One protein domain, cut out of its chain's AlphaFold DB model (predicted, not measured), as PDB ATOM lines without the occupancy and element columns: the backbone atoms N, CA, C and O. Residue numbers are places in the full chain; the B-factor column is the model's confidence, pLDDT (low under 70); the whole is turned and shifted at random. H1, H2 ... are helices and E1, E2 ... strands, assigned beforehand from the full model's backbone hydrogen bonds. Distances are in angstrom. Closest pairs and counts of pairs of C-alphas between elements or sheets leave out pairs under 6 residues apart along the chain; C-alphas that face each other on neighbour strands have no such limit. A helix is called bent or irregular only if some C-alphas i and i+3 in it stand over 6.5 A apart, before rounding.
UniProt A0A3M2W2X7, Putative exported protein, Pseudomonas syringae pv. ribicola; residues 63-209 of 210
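AT A GLANCE: This is residues 63 to 209 of the 210 residues of the protein "Putative exported protein" of Pseudomonas syringae pv. ribicola (UniProt A0A3M2W2X7). One long, twisted sheet of seven antiparallel strands makes a bent wall, with the link of residues 77 to 92 and the short helix H1 over one face and the other face bare. The long strands E5, E6 and E7 run most of the length, and the loop of residues 127 to 155 swings out near one end on the same side as H1. The printed part has 147 residues, with strands and helix in the order E1, E2, H1, E3, E4, E5, E6, E7; the sheet's order is E1 - E2 - E3 - E4 - E5 - E6 - E7, and the class is mostly strand. The whole is compact by its radius of gyration of the C-alphas, 17.0 A, yet elongated, spanning 58 by 34 by 27 A.

HOW THE PARTS SIT: In the sheet, E5, residues 156 to 171, is the antiparallel neighbour of E6, residues 176 to 190, at 170 degrees, with N 170 and O 177 2.7 A apart. E6 and the edge strand E7, residues 195 to 209, form a hairpin at 169 degrees, with N 184 and O 201 2.8 A apart. On the other side of E5 is E4, residues 116 to 126, with N 121 and O 163 2.9 A apart. E4 and E3, residues 103 to 113, form a hairpin in which N 107 and O 122 are 2.8 A apart. These five strands are a meander, each the antiparallel neighbour of the one before. E2, residues 68 to 76, is the next neighbour, with N 71 and O 108 2.8 A apart. The other edge strand is E1, residues 63 to 65, with N 64 and O 68 2.9 A apart. E2 bends by 116 degrees at residue 73 and E3 by 98 degrees at residue 106. H1, residues 93 to 96, is not on the sheet, with 0 pairs of C-alphas within 10 A; it is too short for an O i to N i+4 pair, and its 1 O i to N i+3 pair is within range.

IN THESE COORDINATES: E5, Asn 156 to Asp 171, is 44.3 A long, E6 44.9 A and E7 43.8 A. E4 is 28.3 A, E3 24.8 A and E2 16.6 A long, while E1 and H1 measure 5.3 A and 5.2 A. E1 begins at C-alpha 63, (231.174, 269.023, 251.833), and E7 ends at C-alpha 209, (235.890, 280.818, 231.970).

THE WHOLE: The C-alphas farthest apart, of Tyr 149 and Gly 173, are 57.8 A apart. The printed part has no cut. The links E2 to H1, 16 residues, and E4 to E5, 29 residues, are long. The mean pLDDT of the printed part is 92.5; residues 86 to 87 and 89 to 90 are under 70.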
ATOM      1  N   LYS A  63     230.575 267.692 251.900       95.75
ATOM      2  CA  LYS A  63     231.174 269.023 251.833       95.75
ATOM      3  C   LYS A  63     231.623 269.409 253.237       95.75
ATOM      4  O   LYS A  63     230.787 269.669 254.097       95.75
ATOM      5  N   PHE A  64     232.933 269.452 253.458       94.25
ATOM      6  CA  PHE A  64     233.506 269.887 254.736       94.25
ATOM      7  C   PHE A  64     233.330 271.398 254.933       94.25
ATOM      8  O   PHE A  64     233.140 271.871 256.049       94.25
ATOM      9  N   ASN A  65     233.400 272.148 253.833       93.56
ATOM     10  CA  ASN A  65     233.170 273.588 253.727       93.56
ATOM     11  C   ASN A  65     232.925 273.928 252.234       93.56
ATOM     12  O   ASN A  65     232.901 273.005 251.411       93.56
ATOM     13  N   PRO A  66     232.713 275.204 251.852       92.56
ATOM     14  CA  PRO A  66     232.499 275.576 250.449       92.56
ATOM     15  C   PRO A  66     233.627 275.162 249.494       92.56
ATOM     16  O   PRO A  66     233.367 274.961 248.311       92.56
ATOM     17  N   ASP A  67     234.842 274.983 250.014       96.56
ATOM     18  CA  ASP A  67     236.053 274.744 249.232       96.56
ATOM     19  C   ASP A  67     236.500 273.276 249.228       96.56
ATOM     20  O   ASP A  67     237.395 272.913 248.468       96.56
ATOM     21  N   GLN A  68     235.913 272.418 250.068       97.38
ATOM     22  CA  GLN A  68     236.371 271.045 250.286       97.38
ATOM     23  C   GLN A  68     235.233 270.038 250.203       97.38
ATOM     24  O   GLN A  68     234.264 270.106 250.965       97.38
ATOM     25  N   GLN A  69     235.395 269.033 249.341       97.56
ATOM     26  CA  GLN A  69     234.431 267.950 249.190       97.56
ATOM     27  C   GLN A  69     235.120 266.602 248.976       97.56
ATOM     28  O   GLN A  69     236.094 266.499 248.235       97.56
ATOM     29  N   VAL A  70     234.555 265.552 249.570       98.38
ATOM     30  CA  VAL A  70     234.812 264.165 249.168       98.38
ATOM     31  C   VAL A  70     233.575 263.577 248.490       98.38
ATOM     32  O   VAL A  70     232.450 263.892 248.878       98.38
ATOM     33  N   GLN A  71     233.779 262.735 247.482       98.38
ATOM     34  CA  GLN A  71     232.753 261.946 246.801       98.38
ATOM     35  C   GLN A  71     233.191 260.481 246.803       98.38
ATOM     36  O   GLN A  71     234.358 260.196 246.550       98.38
ATOM     37  N   VAL A  72     232.273 259.560 247.089       98.62
ATOM     38  CA  VAL A  72     232.507 258.112 247.125       98.62
ATOM     39  C   VAL A  72     231.385 257.406 246.368       98.62
ATOM     40  O   VAL A  72     230.208 257.692 246.588       98.62
ATOM     41  N   GLY A  73     231.747 256.482 245.484       98.50
ATOM     42  CA  GLY A  73     230.827 255.755 244.608       98.50
ATOM     43  C   GLY A  73     231.205 255.915 243.138       98.50
ATOM     44  O   GLY A  73     232.339 256.282 242.830       98.50
ATOM     45  N   LEU A  74     230.253 255.651 242.244       98.06
ATOM     46  CA  LEU A  74     230.417 255.852 240.807       98.06
ATOM     47  C   LEU A  74     230.408 257.351 240.505       98.06
ATOM     48  O   LEU A  74     229.356 257.991 240.576       98.06
ATOM     49  N   ASN A  75     231.577 257.914 240.215       97.00
ATOM     50  CA  ASN A  75     231.727 259.335 239.933       97.00
ATOM     51  C   ASN A  75     232.797 259.589 238.867       97.00
ATOM     52  O   ASN A  75     233.689 258.775 238.654       97.00
ATOM     53  N   GLN A  76     232.712 260.758 238.237       96.00
ATOM     54  CA  GLN A  76     233.625 261.165 237.176       96.00
ATOM     55  C   GLN A  76     235.074 261.295 237.667       96.00
ATOM     56  O   GLN A  76     235.337 261.999 238.652       96.00
ATOM     57  N   VAL A  77     235.996 260.663 236.946       97.12
ATOM     58  CA  VAL A  77     237.449 260.721 237.118       97.12
ATOM     59  C   VAL A  77     237.949 262.123 236.724       97.12
ATOM     60  O   VAL A  77     237.709 262.570 235.602       97.12
ATOM     61  N   PRO A  78     238.631 262.870 237.617       95.81
ATOM     62  CA  PRO A  78     239.014 264.255 237.362       95.81
ATOM     63  C   PRO A  78     240.252 264.338 236.463       95.81
ATOM     64  O   PRO A  78     241.364 264.546 236.942       95.81
ATOM     65  N   PHE A  79     240.070 264.207 235.152       95.69
ATOM     66  CA  PHE A  79     241.147 264.302 234.165       95.69
ATOM     67  C   PHE A  79     240.852 265.385 233.114       95.69
ATOM     68  O   PHE A  79     239.706 265.621 232.745       95.69
ATOM     69  N   GLY A  80     241.896 266.085 232.657       92.56
ATOM     70  CA  GLY A  80     241.845 267.053 231.560       92.56
ATOM     71  C   GLY A  80     240.898 268.239 231.767       92.56
ATOM     72  O   GLY A  80     241.085 269.034 232.695       92.56
ATOM     73  N   LEU A  81     239.949 268.436 230.851       87.62
ATOM     74  CA  LEU A  81     238.923 269.481 230.949       87.62
ATOM     75  C   LEU A  81     237.734 268.958 231.764       87.62
ATOM     76  O   LEU A  81     237.293 267.833 231.582       87.62
ATOM     77  N   GLN A  82     237.232 269.772 232.691       86.62
ATOM     78  CA  GLN A  82     236.168 269.389 233.626       86.62
ATOM     79  C   GLN A  82     235.087 270.476 233.667       86.62
ATOM     80  O   GLN A  82     235.444 271.651 233.623       86.62
ATOM     81  N   PRO A  83     233.790 270.157 233.806       74.06
ATOM     82  CA  PRO A  83     233.231 268.807 233.916       74.06
ATOM     83  C   PRO A  83     233.138 268.058 232.579       74.06
ATOM     84  O   PRO A  83     232.902 266.861 232.587       74.06
ATOM     85  N   TYR A  84     233.344 268.727 231.446       70.81
ATOM     86  CA  TYR A  84     233.275 268.107 230.122       70.81
ATOM     87  C   TYR A  84     234.405 268.639 229.235       70.81
ATOM     88  O   TYR A  84     234.807 269.800 229.393       70.81
ATOM     89  N   PHE A  85     234.915 267.821 228.308       71.44
ATOM     90  CA  PHE A  85     235.808 268.318 227.254       71.44
ATOM     91  C   PHE A  85     234.992 268.941 226.120       71.44
ATOM     92  O   PHE A  85     235.408 269.957 225.560       71.44
ATOM     93  N   GLY A  86     233.816 268.383 225.831       68.06
ATOM     94  CA  GLY A  86     232.829 268.956 224.925       68.06
ATOM     95  C   GLY A  86     231.405 268.523 225.267       68.06
ATOM     96  O   GLY A  86     231.143 267.910 226.290       68.06
ATOM     97  N   SER A  87     230.458 268.895 224.414       66.75
ATOM     98  CA  SER A  87     229.061 268.443 224.502       66.75
ATOM     99  C   SER A  87     228.494 268.169 223.106       66.75
ATOM    100  O   SER A  87     227.330 268.452 222.815       66.75
ATOM    101  N   THR A  88     229.366 267.761 222.185       70.94
ATOM    102  CA  THR A  88     229.033 267.576 220.772       70.94
ATOM    103  C   THR A  88     228.607 266.143 220.517       70.94
ATOM    104  O   THR A  88     229.281 265.234 220.973       70.94
ATOM    105  N   PHE A  89     227.595 265.941 219.672       62.28
ATOM    106  CA  PHE A  89     227.111 264.605 219.297       62.28
ATOM    107  C   PHE A  89     228.196 263.649 218.762       62.28
ATOM    108  O   PHE A  89     228.058 262.442 218.889       62.28
ATOM    109  N   TYR A  90     229.254 264.172 218.136       69.56
ATOM    110  CA  TYR A  90     230.328 263.358 217.550       69.56
ATOM    111  C   TYR A  90     231.400 262.912 218.543       69.56
ATOM    112  O   TYR A  90     232.296 262.176 218.140       69.56
ATOM    113  N   GLU A  91     231.293 263.364 219.791       70.81
ATOM    114  CA  GLU A  91     232.290 263.250 220.850       70.81
ATOM    115  C   GLU A  91     233.693 263.804 220.492       70.81
ATOM    116  O   GLU A  91     234.153 263.755 219.346       70.81
ATOM    117  N   PRO A  92     234.420 264.409 221.443       79.69
ATOM    118  CA  PRO A  92     235.795 264.842 221.209       79.69
ATOM    119  C   PRO A  92     236.783 263.668 221.133       79.69
ATOM    120  O   PRO A  92     236.502 262.536 221.519       79.69
ATOM    121  N   LEU A  93     238.025 263.971 220.731       81.50
ATOM    122  CA  LEU A  93     239.143 263.016 220.775       81.50
ATOM    123  C   LEU A  93     239.343 262.397 222.173       81.50
ATOM    124  O   LEU A  93     239.849 261.283 222.273       81.50
ATOM    125  N   GLY A  94     238.953 263.111 223.238       81.31
ATOM    126  CA  GLY A  94     239.020 262.631 224.618       81.31
ATOM    127  C   GLY A  94     238.233 261.339 224.831       81.31
ATOM    128  O   GLY A  94     238.755 260.412 225.450       81.31
ATOM    129  N   ASN A  95     237.033 261.247 224.256       82.88
ATOM    130  CA  ASN A  95     236.181 260.063 224.351       82.88
ATOM    131  C   ASN A  95     236.824 258.864 223.630       82.88
ATOM    132  O   ASN A  95     236.951 257.784 224.202       82.88
ATOM    133  N   VAL A  96     237.372 259.089 222.430       83.12
ATOM    134  CA  VAL A  96     238.027 258.049 221.610       83.12
ATOM    135  C   VAL A  96     239.233 257.414 222.313       83.12
ATOM    136  O   VAL A  96     239.485 256.222 222.151       83.12
ATOM    137  N   ILE A  97     239.989 258.192 223.092       86.75
ATOM    138  CA  ILE A  97     241.155 257.692 223.844       86.75
ATOM    139  C   ILE A  97     240.816 257.297 225.298       86.75
ATOM    140  O   ILE A  97     241.722 256.988 226.079       86.75
ATOM    141  N   GLY A  98     239.531 257.322 225.669       87.38
ATOM    142  CA  GLY A  98     239.013 256.858 226.960       87.38
ATOM    143  C   GLY A  98     239.260 257.788 228.151       87.38
ATOM    144  O   GLY A  98     239.388 257.315 229.276       87.38
ATOM    145  N   VAL A  99     239.436 259.097 227.944       89.06
ATOM    146  CA  VAL A  99     239.733 260.063 229.032       89.06
ATOM    147  C   VAL A  99     238.628 261.098 229.274       89.06
ATOM    148  O   VAL A  99     238.787 261.986 230.112       89.06
ATOM    149  N   GLU A 100     237.527 260.989 228.539       88.88
ATOM    150  CA  GLU A 100     236.302 261.787 228.654       88.88
ATOM    151  C   GLU A 100     235.112 260.850 228.852       88.88
ATOM    152  O   GLU A 100     235.179 259.713 228.395       88.88
ATOM    153  N   ASP A 101     234.061 261.298 229.547       89.06
ATOM    154  CA  ASP A 101     232.986 260.416 230.036       89.06
ATOM    155  C   ASP A 101     233.579 259.192 230.754       89.06
ATOM    156  O   ASP A 101     233.309 258.034 230.445       89.06
ATOM    157  N   LEU A 102     234.525 259.469 231.653       93.75
ATOM    158  CA  LEU A 102     235.216 258.462 232.442       93.75
ATOM    159  C   LEU A 102     234.695 258.522 233.878       93.75
ATOM    160  O   LEU A 102     235.097 259.382 234.663       93.75
ATOM    161  N   GLU A 103     233.799 257.612 234.226       95.25
ATOM    162  CA  GLU A 103     233.208 257.417 235.536       95.25
ATOM    163  C   GLU A 103     233.618 256.045 236.054       95.25
ATOM    164  O   GLU A 103     233.351 255.003 235.461       95.25
ATOM    165  N   GLU A 104     234.238 256.040 237.224       97.31
ATOM    166  CA  GLU A 104     234.700 254.817 237.861       97.31
ATOM    167  C   GLU A 104     234.198 254.755 239.304       97.31
ATOM    168  O   GLU A 104     233.727 255.743 239.884       97.31
ATOM    169  N   ILE A 105     234.292 253.573 239.910       98.38
ATOM    170  CA  ILE A 105     233.870 253.355 241.292       98.38
ATOM    171  C   ILE A 105     235.062 253.604 242.204       98.38
ATOM    172  O   ILE A 105     236.033 252.842 242.223       98.38
ATOM    173  N   GLY A 106     234.977 254.666 242.998       98.56
ATOM    174  CA  GLY A 106     236.099 255.094 243.817       98.56
ATOM    175  C   GLY A 106     235.778 256.229 244.763       98.56
ATOM    176  O   GLY A 106     234.619 256.510 245.072       98.56
ATOM    177  N   ALA A 107     236.840 256.887 245.212       98.81
ATOM    178  CA  ALA A 107     236.787 258.085 246.020       98.81
ATOM    179  C   ALA A 107     237.509 259.232 245.309       98.81
ATOM    180  O   ALA A 107     238.594 259.056 244.755       98.81
ATOM    181  N   LYS A 108     236.915 260.420 245.369       98.62
ATOM    182  CA  LYS A 108     237.454 261.657 244.810       98.62
ATOM    183  C   LYS A 108     237.434 262.748 245.862       98.62
ATOM    184  O   LYS A 108     236.404 262.986 246.490       98.62
ATOM    185  N   TYR A 109     238.554 263.432 246.016       98.62
ATOM    186  CA  TYR A 109     238.690 264.625 246.833       98.62
ATOM    187  C   TYR A 109     238.816 265.862 245.946       98.62
ATOM    188  O   TYR A 109     239.480 265.827 244.910       98.62
ATOM    189  N   ILE A 110     238.169 266.946 246.360       98.44
ATOM    190  CA  ILE A 110     238.127 268.231 245.669       98.44
ATOM    191  C   ILE A 110     238.507 269.322 246.671       98.44
ATOM    192  O   ILE A 110     237.923 269.390 247.753       98.44
ATOM    193  N   GLN A 111     239.445 270.182 246.274       98.12
ATOM    194  CA  GLN A 111     239.902 271.346 247.027       98.12
ATOM    195  C   GLN A 111     239.958 272.581 246.120       98.12
ATOM    196  O   GLN A 111     240.714 272.604 245.148       98.12
ATOM    197  N   GLN A 112     239.244 273.639 246.496       97.50
ATOM    198  CA  GLN A 112     239.471 275.000 246.012       97.50
ATOM    199  C   GLN A 112     240.412 275.731 246.984       97.50
ATOM    200  O   GLN A 112     240.249 275.648 248.198       97.50
ATOM    201  N   SER A 113     241.429 276.433 246.491       97.00
ATOM    202  CA  SER A 113     242.324 277.248 247.324       97.00
ATOM    203  C   SER A 113     242.726 278.519 246.581       97.00
ATOM    204  O   SER A 113     243.625 278.511 245.738       97.00
ATOM    205  N   GLY A 114     242.022 279.619 246.863       95.38
ATOM    206  CA  GLY A 114     242.139 280.845 246.070       95.38
ATOM    207  C   GLY A 114     241.785 280.560 244.612       95.38
ATOM    208  O   GLY A 114     240.703 280.052 244.339       95.38
ATOM    209  N   ASP A 115     242.718 280.811 243.695       95.50
ATOM    210  CA  ASP A 115     242.546 280.530 242.263       95.50
ATOM    211  C   ASP A 115     242.849 279.075 241.872       95.50
ATOM    212  O   ASP A 115     242.710 278.708 240.705       95.50
ATOM    213  N   TRP A 116     243.310 278.240 242.805       97.12
ATOM    214  CA  TRP A 116     243.682 276.856 242.525       97.12
ATOM    215  C   TRP A 116     242.519 275.899 242.741       97.12
ATOM    216  O   TRP A 116     241.831 275.961 243.757       97.12
ATOM    217  N   TYR A 117     242.376 274.952 241.821       97.06
ATOM    218  CA  TYR A 117     241.428 273.854 241.904       97.06
ATOM    219  C   TYR A 117     242.176 272.528 241.780       97.06
ATOM    220  O   TYR A 117     242.772 272.226 240.742       97.06
ATOM    221  N   ILE A 118     242.183 271.755 242.862       98.25
ATOM    222  CA  ILE A 118     242.919 270.498 242.983       98.25
ATOM    223  C   ILE A 118     241.913 269.371 243.162       98.25
ATOM    224  O   ILE A 118     241.022 269.439 244.010       98.25
ATOM    225  N   GLN A 119     242.074 268.317 242.372       98.56
ATOM    226  CA  GLN A 119     241.245 267.126 242.445       98.56
ATOM    227  C   GLN A 119     242.140 265.895 242.432       98.56
ATOM    228  O   GLN A 119     242.999 265.759 241.563       98.56
ATOM    229  N   ALA A 120     241.924 264.992 243.380       98.69
ATOM    230  CA  ALA A 120     242.632 263.724 243.462       98.69
ATOM    231  C   ALA A 120     241.615 262.591 243.559       98.69
ATOM    232  O   ALA A 120     240.621 262.716 244.275       98.69
ATOM    233  N   GLY A 121     241.855 261.502 242.841       98.62
ATOM    234  CA  GLY A 121     240.957 260.357 242.809       98.62
ATOM    235  C   GLY A 121     241.706 259.040 242.920       98.62
ATOM    236  O   GLY A 121     242.812 258.894 242.397       98.62
ATOM    237  N   TYR A 122     241.072 258.089 243.599       98.81
ATOM    238  CA  TYR A 122     241.465 256.690 243.614       98.81
ATOM    239  C   TYR A 122     240.240 255.827 243.338       98.81
ATOM    240  O   TYR A 122     239.254 255.884 244.077       98.81
ATOM    241  N   TYR A 123     240.315 255.026 242.284       98.62
ATOM    242  CA  TYR A 123     239.214 254.216 241.798       98.62
ATOM    243  C   TYR A 123     239.614 252.752 241.759       98.62
ATOM    244  O   TYR A 123     240.690 252.381 241.298       98.62
ATOM    245  N   LEU A 124     238.749 251.912 242.313       98.00
ATOM    246  CA  LEU A 124     239.023 250.491 242.484       98.00
ATOM    247  C   LEU A 124     238.795 249.726 241.185       98.00
ATOM    248  O   LEU A 124     239.482 248.743 240.925       98.00
ATOM    249  N   ARG A 125     237.807 250.165 240.403       96.44
ATOM    250  CA  ARG A 125     237.320 249.477 239.209       96.44
ATOM    251  C   ARG A 125     236.499 250.422 238.321       96.44
ATOM    252  O   ARG A 125     235.905 251.372 238.847       96.44
ATOM    253  N   PRO A 126     236.347 250.069 237.036       95.50
ATOM    254  CA  PRO A 126     235.354 250.625 236.135       95.50
ATOM    255  C   PRO A 126     233.931 250.641 236.689       95.50
ATOM    256  O   PRO A 126     233.584 249.904 237.628       95.50
ATOM    257  N   ALA A 127     233.097 251.460 236.049       95.19
ATOM    258  CA  ALA A 127     231.662 251.511 236.273       95.19
ATOM    259  C   ALA A 127     230.996 250.124 236.243       95.19
ATOM    260  O   ALA A 127     231.475 249.166 235.629       95.19
ATOM    261  N   TRP A 128     229.861 250.005 236.935       92.56
ATOM    262  CA  TRP A 128     229.055 248.791 236.853       92.56
ATOM    263  C   TRP A 128     228.542 248.593 235.429       92.56
ATOM    264  O   TRP A 128     228.097 249.543 234.781       92.56
ATOM    265  N   GLN A 129     228.580 247.340 234.986       92.56
ATOM    266  CA  GLN A 129     227.851 246.903 233.806       92.56
ATOM    267  C   GLN A 129     226.351 246.982 234.118       92.56
ATOM    268  O   GLN A 129     225.917 246.658 235.231       92.56
ATOM    269  N   GLY A 130     225.592 247.519 233.174       93.56
ATOM    270  CA  GLY A 130     224.154 247.686 233.247       93.56
ATOM    271  C   GLY A 130     223.418 246.538 232.568       93.56
ATOM    272  O   GLY A 130     223.512 245.392 232.985       93.56
ATOM    273  N   LYS A 131     222.604 246.875 231.571       94.19
ATOM    274  CA  LYS A 131     221.929 245.934 230.680       94.19
ATOM    275  C   LYS A 131     222.092 246.430 229.247       94.19
ATOM    276  O   LYS A 131     221.854 247.608 228.976       94.19
ATOM    277  N   GLY A 132     222.428 245.524 228.346       89.81
ATOM    278  CA  GLY A 132     222.677 245.771 226.937       89.81
ATOM    279  C   GLY A 132     222.843 244.459 226.170       89.81
ATOM    280  O   GLY A 132     222.382 243.401 226.595       89.81
ATOM    281  N   THR A 133     223.449 244.539 224.987       84.62
ATOM    282  CA  THR A 133     223.621 243.399 224.063       84.62
ATOM    283  C   THR A 133     225.079 242.982 223.873       84.62
ATOM    284  O   THR A 133     225.353 242.133 223.032       84.62
ATOM    285  N   SER A 134     225.995 243.619 224.596       87.69
ATOM    286  CA  SER A 134     227.447 243.499 224.476       87.69
ATOM    287  C   SER A 134     228.061 243.773 225.842       87.69
ATOM    288  O   SER A 134     227.498 244.546 226.625       87.69
ATOM    289  N   ASN A 135     229.241 243.223 226.092       88.94
ATOM    290  CA  ASN A 135     230.125 243.724 227.134       88.94
ATOM    291  C   ASN A 135     230.447 245.213 226.884       88.94
ATOM    292  O   ASN A 135     230.490 245.662 225.735       88.94
ATOM    293  N   GLY A 136     230.638 245.991 227.954       86.25
ATOM    294  CA  GLY A 136     230.761 247.454 227.865       86.25
ATOM    295  C   GLY A 136     229.419 248.188 227.963       86.25
ATOM    296  O   GLY A 136     229.287 249.317 227.500       86.25
ATOM    297  N   GLU A 137     228.414 247.564 228.576       92.19
ATOM    298  CA  GLU A 137     227.081 248.116 228.841       92.19
ATOM    299  C   GLU A 137     227.114 249.159 229.973       92.19
ATOM    300  O   GLU A 137     226.473 249.022 231.015       92.19
ATOM    301  N   THR A 138     227.892 250.220 229.782       92.94
ATOM    302  CA  THR A 138     228.095 251.294 230.752       92.94
ATOM    303  C   THR A 138     228.159 252.657 230.062       92.94
ATOM    304  O   THR A 138     228.403 252.735 228.862       92.94
ATOM    305  N   TYR A 139     227.922 253.741 230.809       90.25
ATOM    306  CA  TYR A 139     228.086 255.101 230.274       90.25
ATOM    307  C   TYR A 139     229.563 255.436 230.036       90.25
ATOM    308  O   TYR A 139     229.882 256.253 229.180       90.25
ATOM    309  N   SER A 140     230.451 254.811 230.807       92.31
ATOM    310  CA  SER A 140     231.835 255.235 230.885       92.31
ATOM    311  C   SER A 140     232.728 254.681 229.767       92.31
ATOM    312  O   SER A 140     232.618 253.516 229.387       92.31
ATOM    313  N   SER A 141     233.688 255.484 229.306       89.62
ATOM    314  CA  SER A 141     234.733 255.124 228.338       89.62
ATOM    315  C   SER A 141     235.878 254.292 228.954       89.62
ATOM    316  O   SER A 141     237.055 254.654 228.944       89.62
ATOM    317  N   VAL A 142     235.525 253.131 229.507       89.94
ATOM    318  CA  VAL A 142     236.443 252.219 230.212       89.94
ATOM    319  C   VAL A 142     236.894 251.044 229.349       89.94
ATOM    320  O   VAL A 142     236.197 250.607 228.431       89.94
ATOM    321  N   VAL A 143     238.042 250.462 229.703       89.56
ATOM    322  CA  VAL A 143     238.453 249.166 229.150       89.56
ATOM    323  C   VAL A 143     237.447 248.102 229.586       89.56
ATOM    324  O   VAL A 143     237.179 247.937 230.777       89.56
ATOM    325  N   SER A 144     236.895 247.386 228.609       89.50
ATOM    326  CA  SER A 144     235.953 246.289 228.823       89.50
ATOM    327  C   SER A 144     236.464 245.014 228.167       89.50
ATOM    328  O   SER A 144     237.170 245.047 227.156       89.50
ATOM    329  N   GLU A 145     236.084 243.884 228.750       92.19
ATOM    330  CA  GLU A 145     236.268 242.573 228.138       92.19
ATOM    331  C   GLU A 145     235.483 242.509 226.827       92.19
ATOM    332  O   GLU A 145     234.369 243.025 226.726       92.19
ATOM    333  N   ALA A 146     236.057 241.881 225.811       93.38
ATOM    334  CA  ALA A 146     235.372 241.633 224.558       93.38
ATOM    335  C   ALA A 146     234.241 240.619 224.767       93.38
ATOM    336  O   ALA A 146     234.285 239.788 225.676       93.38
ATOM    337  N   ASP A 147     233.216 240.668 223.922       93.75
ATOM    338  CA  ASP A 147     232.205 239.618 223.927       93.75
ATOM    339  C   ASP A 147     232.801 238.264 223.538       93.75
ATOM    340  O   ASP A 147     233.686 238.172 222.691       93.75
ATOM    341  N   SER A 148     232.220 237.191 224.077       91.94
ATOM    342  CA  SER A 148     232.642 235.807 223.800       91.94
ATOM    343  C   SER A 148     232.651 235.409 222.316       91.94
ATOM    344  O   SER A 148     233.330 234.455 221.944       91.94
ATOM    345  N   TYR A 149     231.897 236.110 221.461       92.31
ATOM    346  CA  TYR A 149     231.853 235.858 220.018       92.31
ATOM    347  C   TYR A 149     232.934 236.618 219.230       92.31
ATOM    348  O   TYR A 149     233.094 236.377 218.032       92.31
ATOM    349  N   VAL A 150     233.674 237.534 219.866       93.88
ATOM    350  CA  VAL A 150     234.780 238.267 219.242       93.88
ATOM    351  C   VAL A 150     236.017 237.376 219.253       93.88
ATOM    352  O   VAL A 150     236.589 237.081 220.299       93.88
ATOM    353  N   THR A 151     236.432 236.931 218.067       92.75
ATOM    354  CA  THR A 151     237.675 236.165 217.903       92.75
ATOM    355  C   THR A 151     238.870 237.032 218.295       92.75
ATOM    356  O   THR A 151     238.928 238.194 217.899       92.75
ATOM    357  N   ASP A 152     239.795 236.470 219.077       91.00
ATOM    358  CA  ASP A 152     240.968 237.172 219.623       91.00
ATOM    359  C   ASP A 152     240.608 238.453 220.404       91.00
ATOM    360  O   ASP A 152     241.342 239.445 220.413       91.00
ATOM    361  N   GLY A 153     239.436 238.442 221.048       90.75
ATOM    362  CA  GLY A 153     238.964 239.528 221.892       90.75
ATOM    363  C   GLY A 153     239.809 239.706 223.158       90.75
ATOM    364  O   GLY A 153     240.309 238.748 223.738       90.75
ATOM    365  N   SER A 154     239.944 240.952 223.609       91.31
ATOM    366  CA  SER A 154     240.627 241.288 224.863       91.31
ATOM    367  C   SER A 154     239.855 240.764 226.076       91.31
ATOM    368  O   SER A 154     238.675 241.064 226.215       91.31
ATOM    369  N   ASN A 155     240.536 240.110 227.015       94.50
ATOM    370  CA  ASN A 155     240.000 239.767 228.334       94.50
ATOM    371  C   ASN A 155     240.687 240.595 229.437       94.50
ATOM    372  O   ASN A 155     241.266 240.066 230.385       94.50
ATOM    373  N   ASN A 156     240.707 241.918 229.254       94.25
ATOM    374  CA  ASN A 156     241.366 242.843 230.170       94.25
ATOM    375  C   ASN A 156     240.363 243.524 231.102       94.25
ATOM    376  O   ASN A 156     239.334 244.027 230.648       94.25
ATOM    377  N   GLN A 157     240.727 243.640 232.378       94.19
ATOM    378  CA  GLN A 157     239.993 244.427 233.359       94.19
ATOM    379  C   GLN A 157     240.875 245.537 233.940       94.19
ATOM    380  O   GLN A 157     241.970 245.293 234.444       94.19
ATOM    381  N   GLU A 158     240.374 246.772 233.915       95.62
ATOM    382  CA  GLU A 158     241.026 247.898 234.582       95.62
ATOM    383  C   GLU A 158     240.759 247.892 236.095       95.62
ATOM    384  O   GLU A 158     239.661 247.567 236.556       95.62
ATOM    385  N   ARG A 159     241.776 248.246 236.887       96.50
ATOM    386  CA  ARG A 159     241.693 248.374 238.348       96.50
ATOM    387  C   ARG A 159     242.716 249.365 238.891       96.50
ATOM    388  O   ARG A 159     243.775 249.590 238.299       96.50
ATOM    389  N   ASN A 160     242.440 249.881 240.087       98.06
ATOM    390  CA  ASN A 160     243.354 250.736 240.851       98.06
ATOM    391  C   ASN A 160     243.814 251.984 240.067       98.06
ATOM    392  O   ASN A 160     245.015 252.250 239.955       98.06
ATOM    393  N   THR A 161     242.863 252.737 239.517       98.44
ATOM    394  CA  THR A 161     243.119 253.996 238.813       98.44
ATOM    395  C   THR A 161     243.414 255.108 239.816       98.44
ATOM    396  O   THR A 161     242.602 255.427 240.685       98.44
ATOM    397  N   VAL A 162     244.581 255.733 239.691       98.75
ATOM    398  CA  VAL A 162     244.992 256.923 240.440       98.75
ATOM    399  C   VAL A 162     245.003 258.105 239.487       98.75
ATOM    400  O   VAL A 162     245.576 258.025 238.400       98.75
ATOM    401  N   VAL A 163     244.421 259.222 239.909       98.62
ATOM    402  CA  VAL A 163     244.381 260.447 239.111       98.62
ATOM    403  C   VAL A 163     244.626 261.677 239.970       98.62
ATOM    404  O   VAL A 163     244.146 261.785 241.101       98.62
ATOM    405  N   LEU A 164     245.362 262.629 239.405       98.69
ATOM    406  CA  LEU A 164     245.551 263.959 239.961       98.69
ATOM    407  C   LEU A 164     245.306 264.989 238.865       98.69
ATOM    408  O   LEU A 164     245.850 264.881 237.766       98.69
ATOM    409  N   ARG A 165     244.545 266.025 239.203       98.31
ATOM    410  CA  ARG A 165     244.361 267.218 238.388       98.31
ATOM    411  C   ARG A 165     244.590 268.457 239.229       98.31
ATOM    412  O   ARG A 165     244.039 268.598 240.318       98.31
ATOM    413  N   VAL A 166     245.381 269.368 238.685       98.38
ATOM    414  CA  VAL A 166     245.633 270.684 239.262       98.38
ATOM    415  C   VAL A 166     245.335 271.716 238.192       98.38
ATOM    416  O   VAL A 166     245.904 271.668 237.102       98.38
ATOM    417  N   ALA A 167     244.445 272.647 238.501       97.62
ATOM    418  CA  ALA A 167     244.085 273.746 237.630       97.62
ATOM    419  C   ALA A 167     244.177 275.079 238.366       97.62
ATOM    420  O   ALA A 167     244.092 275.138 239.593       97.62
ATOM    421  N   LYS A 168     244.365 276.151 237.604       96.31
ATOM    422  CA  LYS A 168     244.444 277.514 238.106       96.31
ATOM    423  C   LYS A 168     243.579 278.437 237.264       96.31
ATOM    424  O   LYS A 168     243.750 278.498 236.044       96.31
ATOM    425  N   ALA A 169     242.697 279.175 237.926       95.75
ATOM    426  CA  ALA A 169     241.998 280.305 237.344       95.75
ATOM    427  C   ALA A 169     242.970 281.482 237.156       95.75
ATOM    428  O   ALA A 169     243.797 281.796 238.011       95.75
ATOM    429  N   LEU A 170     242.893 282.117 235.998       94.56
ATOM    430  CA  LEU A 170     243.694 283.264 235.609       94.56
ATOM    431  C   LEU A 170     242.746 284.409 235.282       94.56
ATOM    432  O   LEU A 170     241.913 284.288 234.378       94.56
ATOM    433  N   ASP A 171     242.913 285.520 235.989       92.44
ATOM    434  CA  ASP A 171     242.312 286.795 235.626       92.44
ATOM    435  C   ASP A 171     243.301 287.568 234.742       92.44
ATOM    436  O   ASP A 171     244.356 288.013 235.196       92.44
ATOM    437  N   LEU A 172     242.989 287.661 233.448       87.69
ATOM    438  CA  LEU A 172     243.780 288.385 232.452       87.69
ATOM    439  C   LEU A 172     243.040 289.657 231.999       87.69
ATOM    440  O   LEU A 172     243.156 290.071 230.842       87.69
ATOM    441  N   GLY A 173     242.247 290.264 232.893       86.19
ATOM    442  CA  GLY A 173     241.441 291.452 232.623       86.19
ATOM    443  C   GLY A 173     240.131 291.092 231.910       86.19
ATOM    444  O   GLY A 173     239.285 290.427 232.502       86.19
ATOM    445  N   PRO A 174     239.914 291.490 230.639       86.88
ATOM    446  CA  PRO A 174     238.678 291.155 229.919       86.88
ATOM    447  C   PRO A 174     238.532 289.655 229.598       86.88
ATOM    448  O   PRO A 174     237.495 289.227 229.091       86.88
ATOM    449  N   TRP A 175     239.563 288.852 229.876       86.50
ATOM    450  CA  TRP A 175     239.577 287.416 229.638       86.50
ATOM    451  C   TRP A 175     239.872 286.688 230.940       86.50
ATOM    452  O   TRP A 175     240.966 286.810 231.485       86.50
ATOM    453  N   LYS A 176     238.933 285.866 231.401       92.44
ATOM    454  CA  LYS A 176     239.226 284.871 232.425       92.44
ATOM    455  C   LYS A 176     239.488 283.530 231.753       92.44
ATOM    456  O   LYS A 176     238.884 283.175 230.734       92.44
ATOM    457  N   SER A 177     240.470 282.794 232.248       93.56
ATOM    458  CA  SER A 177     240.823 281.477 231.714       93.56
ATOM    459  C   SER A 177     241.193 280.526 232.834       93.56
ATOM    460  O   SER A 177     241.594 280.951 233.905       93.56
ATOM    461  N   GLU A 178     241.100 279.233 232.573       94.69
ATOM    462  CA  GLU A 178     241.650 278.196 233.433       94.69
ATOM    463  C   GLU A 178     242.738 277.462 232.657       94.69
ATOM    464  O   GLU A 178     242.549 277.123 231.485       94.69
ATOM    465  N   VAL A 179     243.870 277.225 233.311       95.88
ATOM    466  CA  VAL A 179     244.924 276.335 232.817       95.88
ATOM    467  C   VAL A 179     245.087 275.178 233.784       95.88
ATOM    468  O   VAL A 179     244.968 275.374 234.993       95.88
ATOM    469  N   GLY A 180     245.362 273.980 233.281       96.94
ATOM    470  CA  GLY A 180     245.492 272.806 234.130       96.94
ATOM    471  C   GLY A 180     246.442 271.753 233.595       96.94
ATOM    472  O   GLY A 180     246.771 271.719 232.411       96.94
ATOM    473  N   ILE A 181     246.869 270.887 234.507       98.06
ATOM    474  CA  ILE A 181     247.618 269.666 234.238       98.06
ATOM    475  C   ILE A 181     246.915 268.499 234.930       98.06
ATOM    476  O   ILE A 181     246.403 268.643 236.045       98.06
ATOM    477  N   SER A 182     246.889 267.344 234.278       98.12
ATOM    478  CA  SER A 182     246.381 266.114 234.875       98.12
ATOM    479  C   SER A 182     247.225 264.907 234.502       98.12
ATOM    480  O   SER A 182     247.781 264.846 233.406       98.12
ATOM    481  N   GLY A 183     247.279 263.939 235.410       98.12
ATOM    482  CA  GLY A 183     247.909 262.642 235.207       98.12
ATOM    483  C   GLY A 183     247.014 261.527 235.733       98.12
ATOM    484  O   GLY A 183     246.376 261.697 236.772       98.12
ATOM    485  N   LEU A 184     246.975 260.411 235.013       97.75
ATOM    486  CA  LEU A 184     246.235 259.199 235.353       97.75
ATOM    487  C   LEU A 184     247.143 257.982 235.171       97.75
ATOM    488  O   LEU A 184     247.891 257.913 234.194       97.75
ATOM    489  N   THR A 185     247.055 257.022 236.089       98.25
ATOM    490  CA  THR A 185     247.667 255.697 235.948       98.25
ATOM    491  C   THR A 185     246.748 254.616 236.509       98.25
ATOM    492  O   THR A 185     246.135 254.827 237.552       98.25
ATOM    493  N   SER A 186     246.649 253.468 235.848       98.00
ATOM    494  CA  SER A 186     245.849 252.320 236.294       98.00
ATOM    495  C   SER A 186     246.550 250.999 235.972       98.00
ATOM    496  O   SER A 186     247.577 250.962 235.282       98.00
ATOM    497  N   THR A 187     246.027 249.910 236.528       98.19
ATOM    498  CA  THR A 187     246.463 248.539 236.227       98.19
ATOM    499  C   THR A 187     245.456 247.905 235.279       98.19
ATOM    500  O   THR A 187     244.256 248.026 235.507       98.19
ATOM    501  N   LEU A 188     245.940 247.233 234.241       96.88
ATOM    502  CA  LEU A 188     245.131 246.441 233.321       96.88
ATOM    503  C   LEU A 188     245.497 244.974 233.524       96.88
ATOM    504  O   LEU A 188     246.551 244.543 233.070       96.88
ATOM    505  N   GLU A 189     244.652 244.238 234.232       96.75
ATOM    506  CA  GLU A 189     244.816 242.799 234.434       96.75
ATOM    507  C   GLU A 189     244.348 242.056 233.188       96.75
ATOM    508  O   GLU A 189     243.196 242.218 232.778       96.75
ATOM    509  N   ASN A 190     245.214 241.233 232.604       95.88
ATOM    510  CA  ASN A 190     244.853 240.325 231.526       95.88
ATOM    511  C   ASN A 190     244.423 238.979 232.116       95.88
ATOM    512  O   ASN A 190     245.245 238.209 232.605       95.88
ATOM    513  N   ARG A 191     243.135 238.658 232.032       93.75
ATOM    514  CA  ARG A 191     242.574 237.447 232.645       93.75
ATOM    515  C   ARG A 191     242.849 236.155 231.874       93.75
ATOM    516  O   ARG A 191     242.545 235.083 232.393       93.75
ATOM    517  N   ASP A 192     243.415 236.234 230.672       93.44
ATOM    518  CA  ASP A 192     243.853 235.046 229.927       93.44
ATOM    519  C   ASP A 192     245.241 234.577 230.379       93.44
ATOM    520  O   ASP A 192     245.545 233.385 230.330       93.44
ATOM    521  N   THR A 193     246.089 235.515 230.811       94.81
ATOM    522  CA  THR A 193     247.506 235.273 231.139       94.81
ATOM    523  C   THR A 193     247.852 235.479 232.611       94.81
ATOM    524  O   THR A 193     248.897 235.000 233.036       94.81
ATOM    525  N   ASP A 194     246.980 236.139 233.380       93.75
ATOM    526  CA  ASP A 194     247.223 236.608 234.756       93.75
ATOM    527  C   ASP A 194     248.335 237.680 234.858       93.75
ATOM    528  O   ASP A 194     248.817 238.000 235.945       93.75
ATOM    529  N   ASP A 195     248.735 238.267 233.722       96.75
ATOM    530  CA  ASP A 195     249.724 239.345 233.663       96.75
ATOM    531  C   ASP A 195     249.073 240.729 233.846       96.75
ATOM    532  O   ASP A 195     247.981 241.013 233.347       96.75
ATOM    533  N   ASP A 196     249.796 241.642 234.503       97.50
ATOM    534  CA  ASP A 196     249.387 243.035 234.696       97.50
ATOM    535  C   ASP A 196     250.109 243.980 233.717       97.50
ATOM    536  O   ASP A 196     251.338 244.102 233.706       97.50
ATOM    537  N   ALA A 197     249.332 244.754 232.962       96.56
ATOM    538  CA  ALA A 197     249.792 245.906 232.196       96.56
ATOM    539  C   ALA A 197     249.439 247.234 232.896       96.56
ATOM    540  O   ALA A 197     248.788 247.284 233.944       96.56
ATOM    541  N   ARG A 198     249.891 248.356 232.320       97.19
ATOM    542  CA  ARG A 198     249.627 249.709 232.834       97.19
ATOM    543  C   ARG A 198     249.037 250.600 231.756       97.19
ATOM    544  O   ARG A 198     249.578 250.676 230.654       97.19
ATOM    545  N   ARG A 199     248.011 251.367 232.119       95.38
ATOM    546  CA  ARG A 199     247.533 252.508 231.333       95.38
ATOM    547  C   ARG A 199     247.978 253.787 232.019       95.38
ATOM    548  O   ARG A 199     247.819 253.935 233.225       95.38
ATOM    549  N   ASN A 200     248.561 254.702 231.250       97.19
ATOM    550  CA  ASN A 200     249.035 255.993 231.737       97.19
ATOM    551  C   ASN A 200     248.575 257.089 230.780       97.19
ATOM    552  O   ASN A 200     248.687 256.927 229.565       97.19
ATOM    553  N   ALA A 201     248.110 258.213 231.317       96.25
ATOM    554  CA  ALA A 201     247.739 259.381 230.529       96.25
ATOM    555  C   ALA A 201     248.191 260.664 231.224       96.25
ATOM    556  O   ALA A 201     248.149 260.775 232.449       96.25
ATOM    557  N   VAL A 202     248.603 261.653 230.433       97.12
ATOM    558  CA  VAL A 202     248.929 263.003 230.902       97.12
ATOM    559  C   VAL A 202     248.304 264.027 229.968       97.12
ATOM    560  O   VAL A 202     248.228 263.802 228.762       97.12
ATOM    561  N   ALA A 203     247.849 265.151 230.515       95.50
ATOM    562  CA  ALA A 203     247.271 266.226 229.722       95.50
ATOM    563  C   ALA A 203     247.631 267.599 230.286       95.50
ATOM    564  O   ALA A 203     247.762 267.781 231.496       95.50
ATOM    565  N   VAL A 204     247.733 268.570 229.380       95.75
ATOM    566  CA  VAL A 204     247.727 270.002 229.682       95.75
ATOM    567  C   VAL A 204     246.487 270.584 229.027       95.75
ATOM    568  O   VAL A 204     246.211 270.302 227.861       95.75
ATOM    569  N   SER A 205     245.725 271.378 229.767       93.44
ATOM    570  CA  SER A 205     244.463 271.935 229.295       93.44
ATOM    571  C   SER A 205     244.405 273.444 229.496       93.44
ATOM    572  O   SER A 205     245.010 274.006 230.410       93.44
ATOM    573  N   LYS A 206     243.668 274.111 228.606       92.00
ATOM    574  CA  LYS A 206     243.293 275.518 228.731       92.00
ATOM    575  C   LYS A 206     241.848 275.675 228.287       92.00
ATOM    576  O   LYS A 206     241.480 275.183 227.224       92.00
ATOM    577  N   ARG A 207     241.062 276.422 229.055       90.06
ATOM    578  CA  ARG A 207     239.713 276.846 228.661       90.06
ATOM    579  C   ARG A 207     239.455 278.293 229.051       90.06
ATOM    580  O   ARG A 207     240.086 278.817 229.967       90.06
ATOM    581  N   ARG A 208     238.518 278.934 228.359       88.25
ATOM    582  CA  ARG A 208     237.947 280.209 228.800       88.25
ATOM    583  C   ARG A 208     236.952 279.930 229.928       88.25
ATOM    584  O   ARG A 208     236.240 278.932 229.868       88.25
ATOM    585  N   ILE A 209     236.925 280.797 230.931       85.31
ATOM    586  CA  ILE A 209     235.890 280.818 231.970       85.31
ATOM    587  C   ILE A 209     235.208 282.186 231.871       85.31
ATOM    588  O   ILE A 209     235.886 283.179 231.602       85.31
TER     589      ILE A 209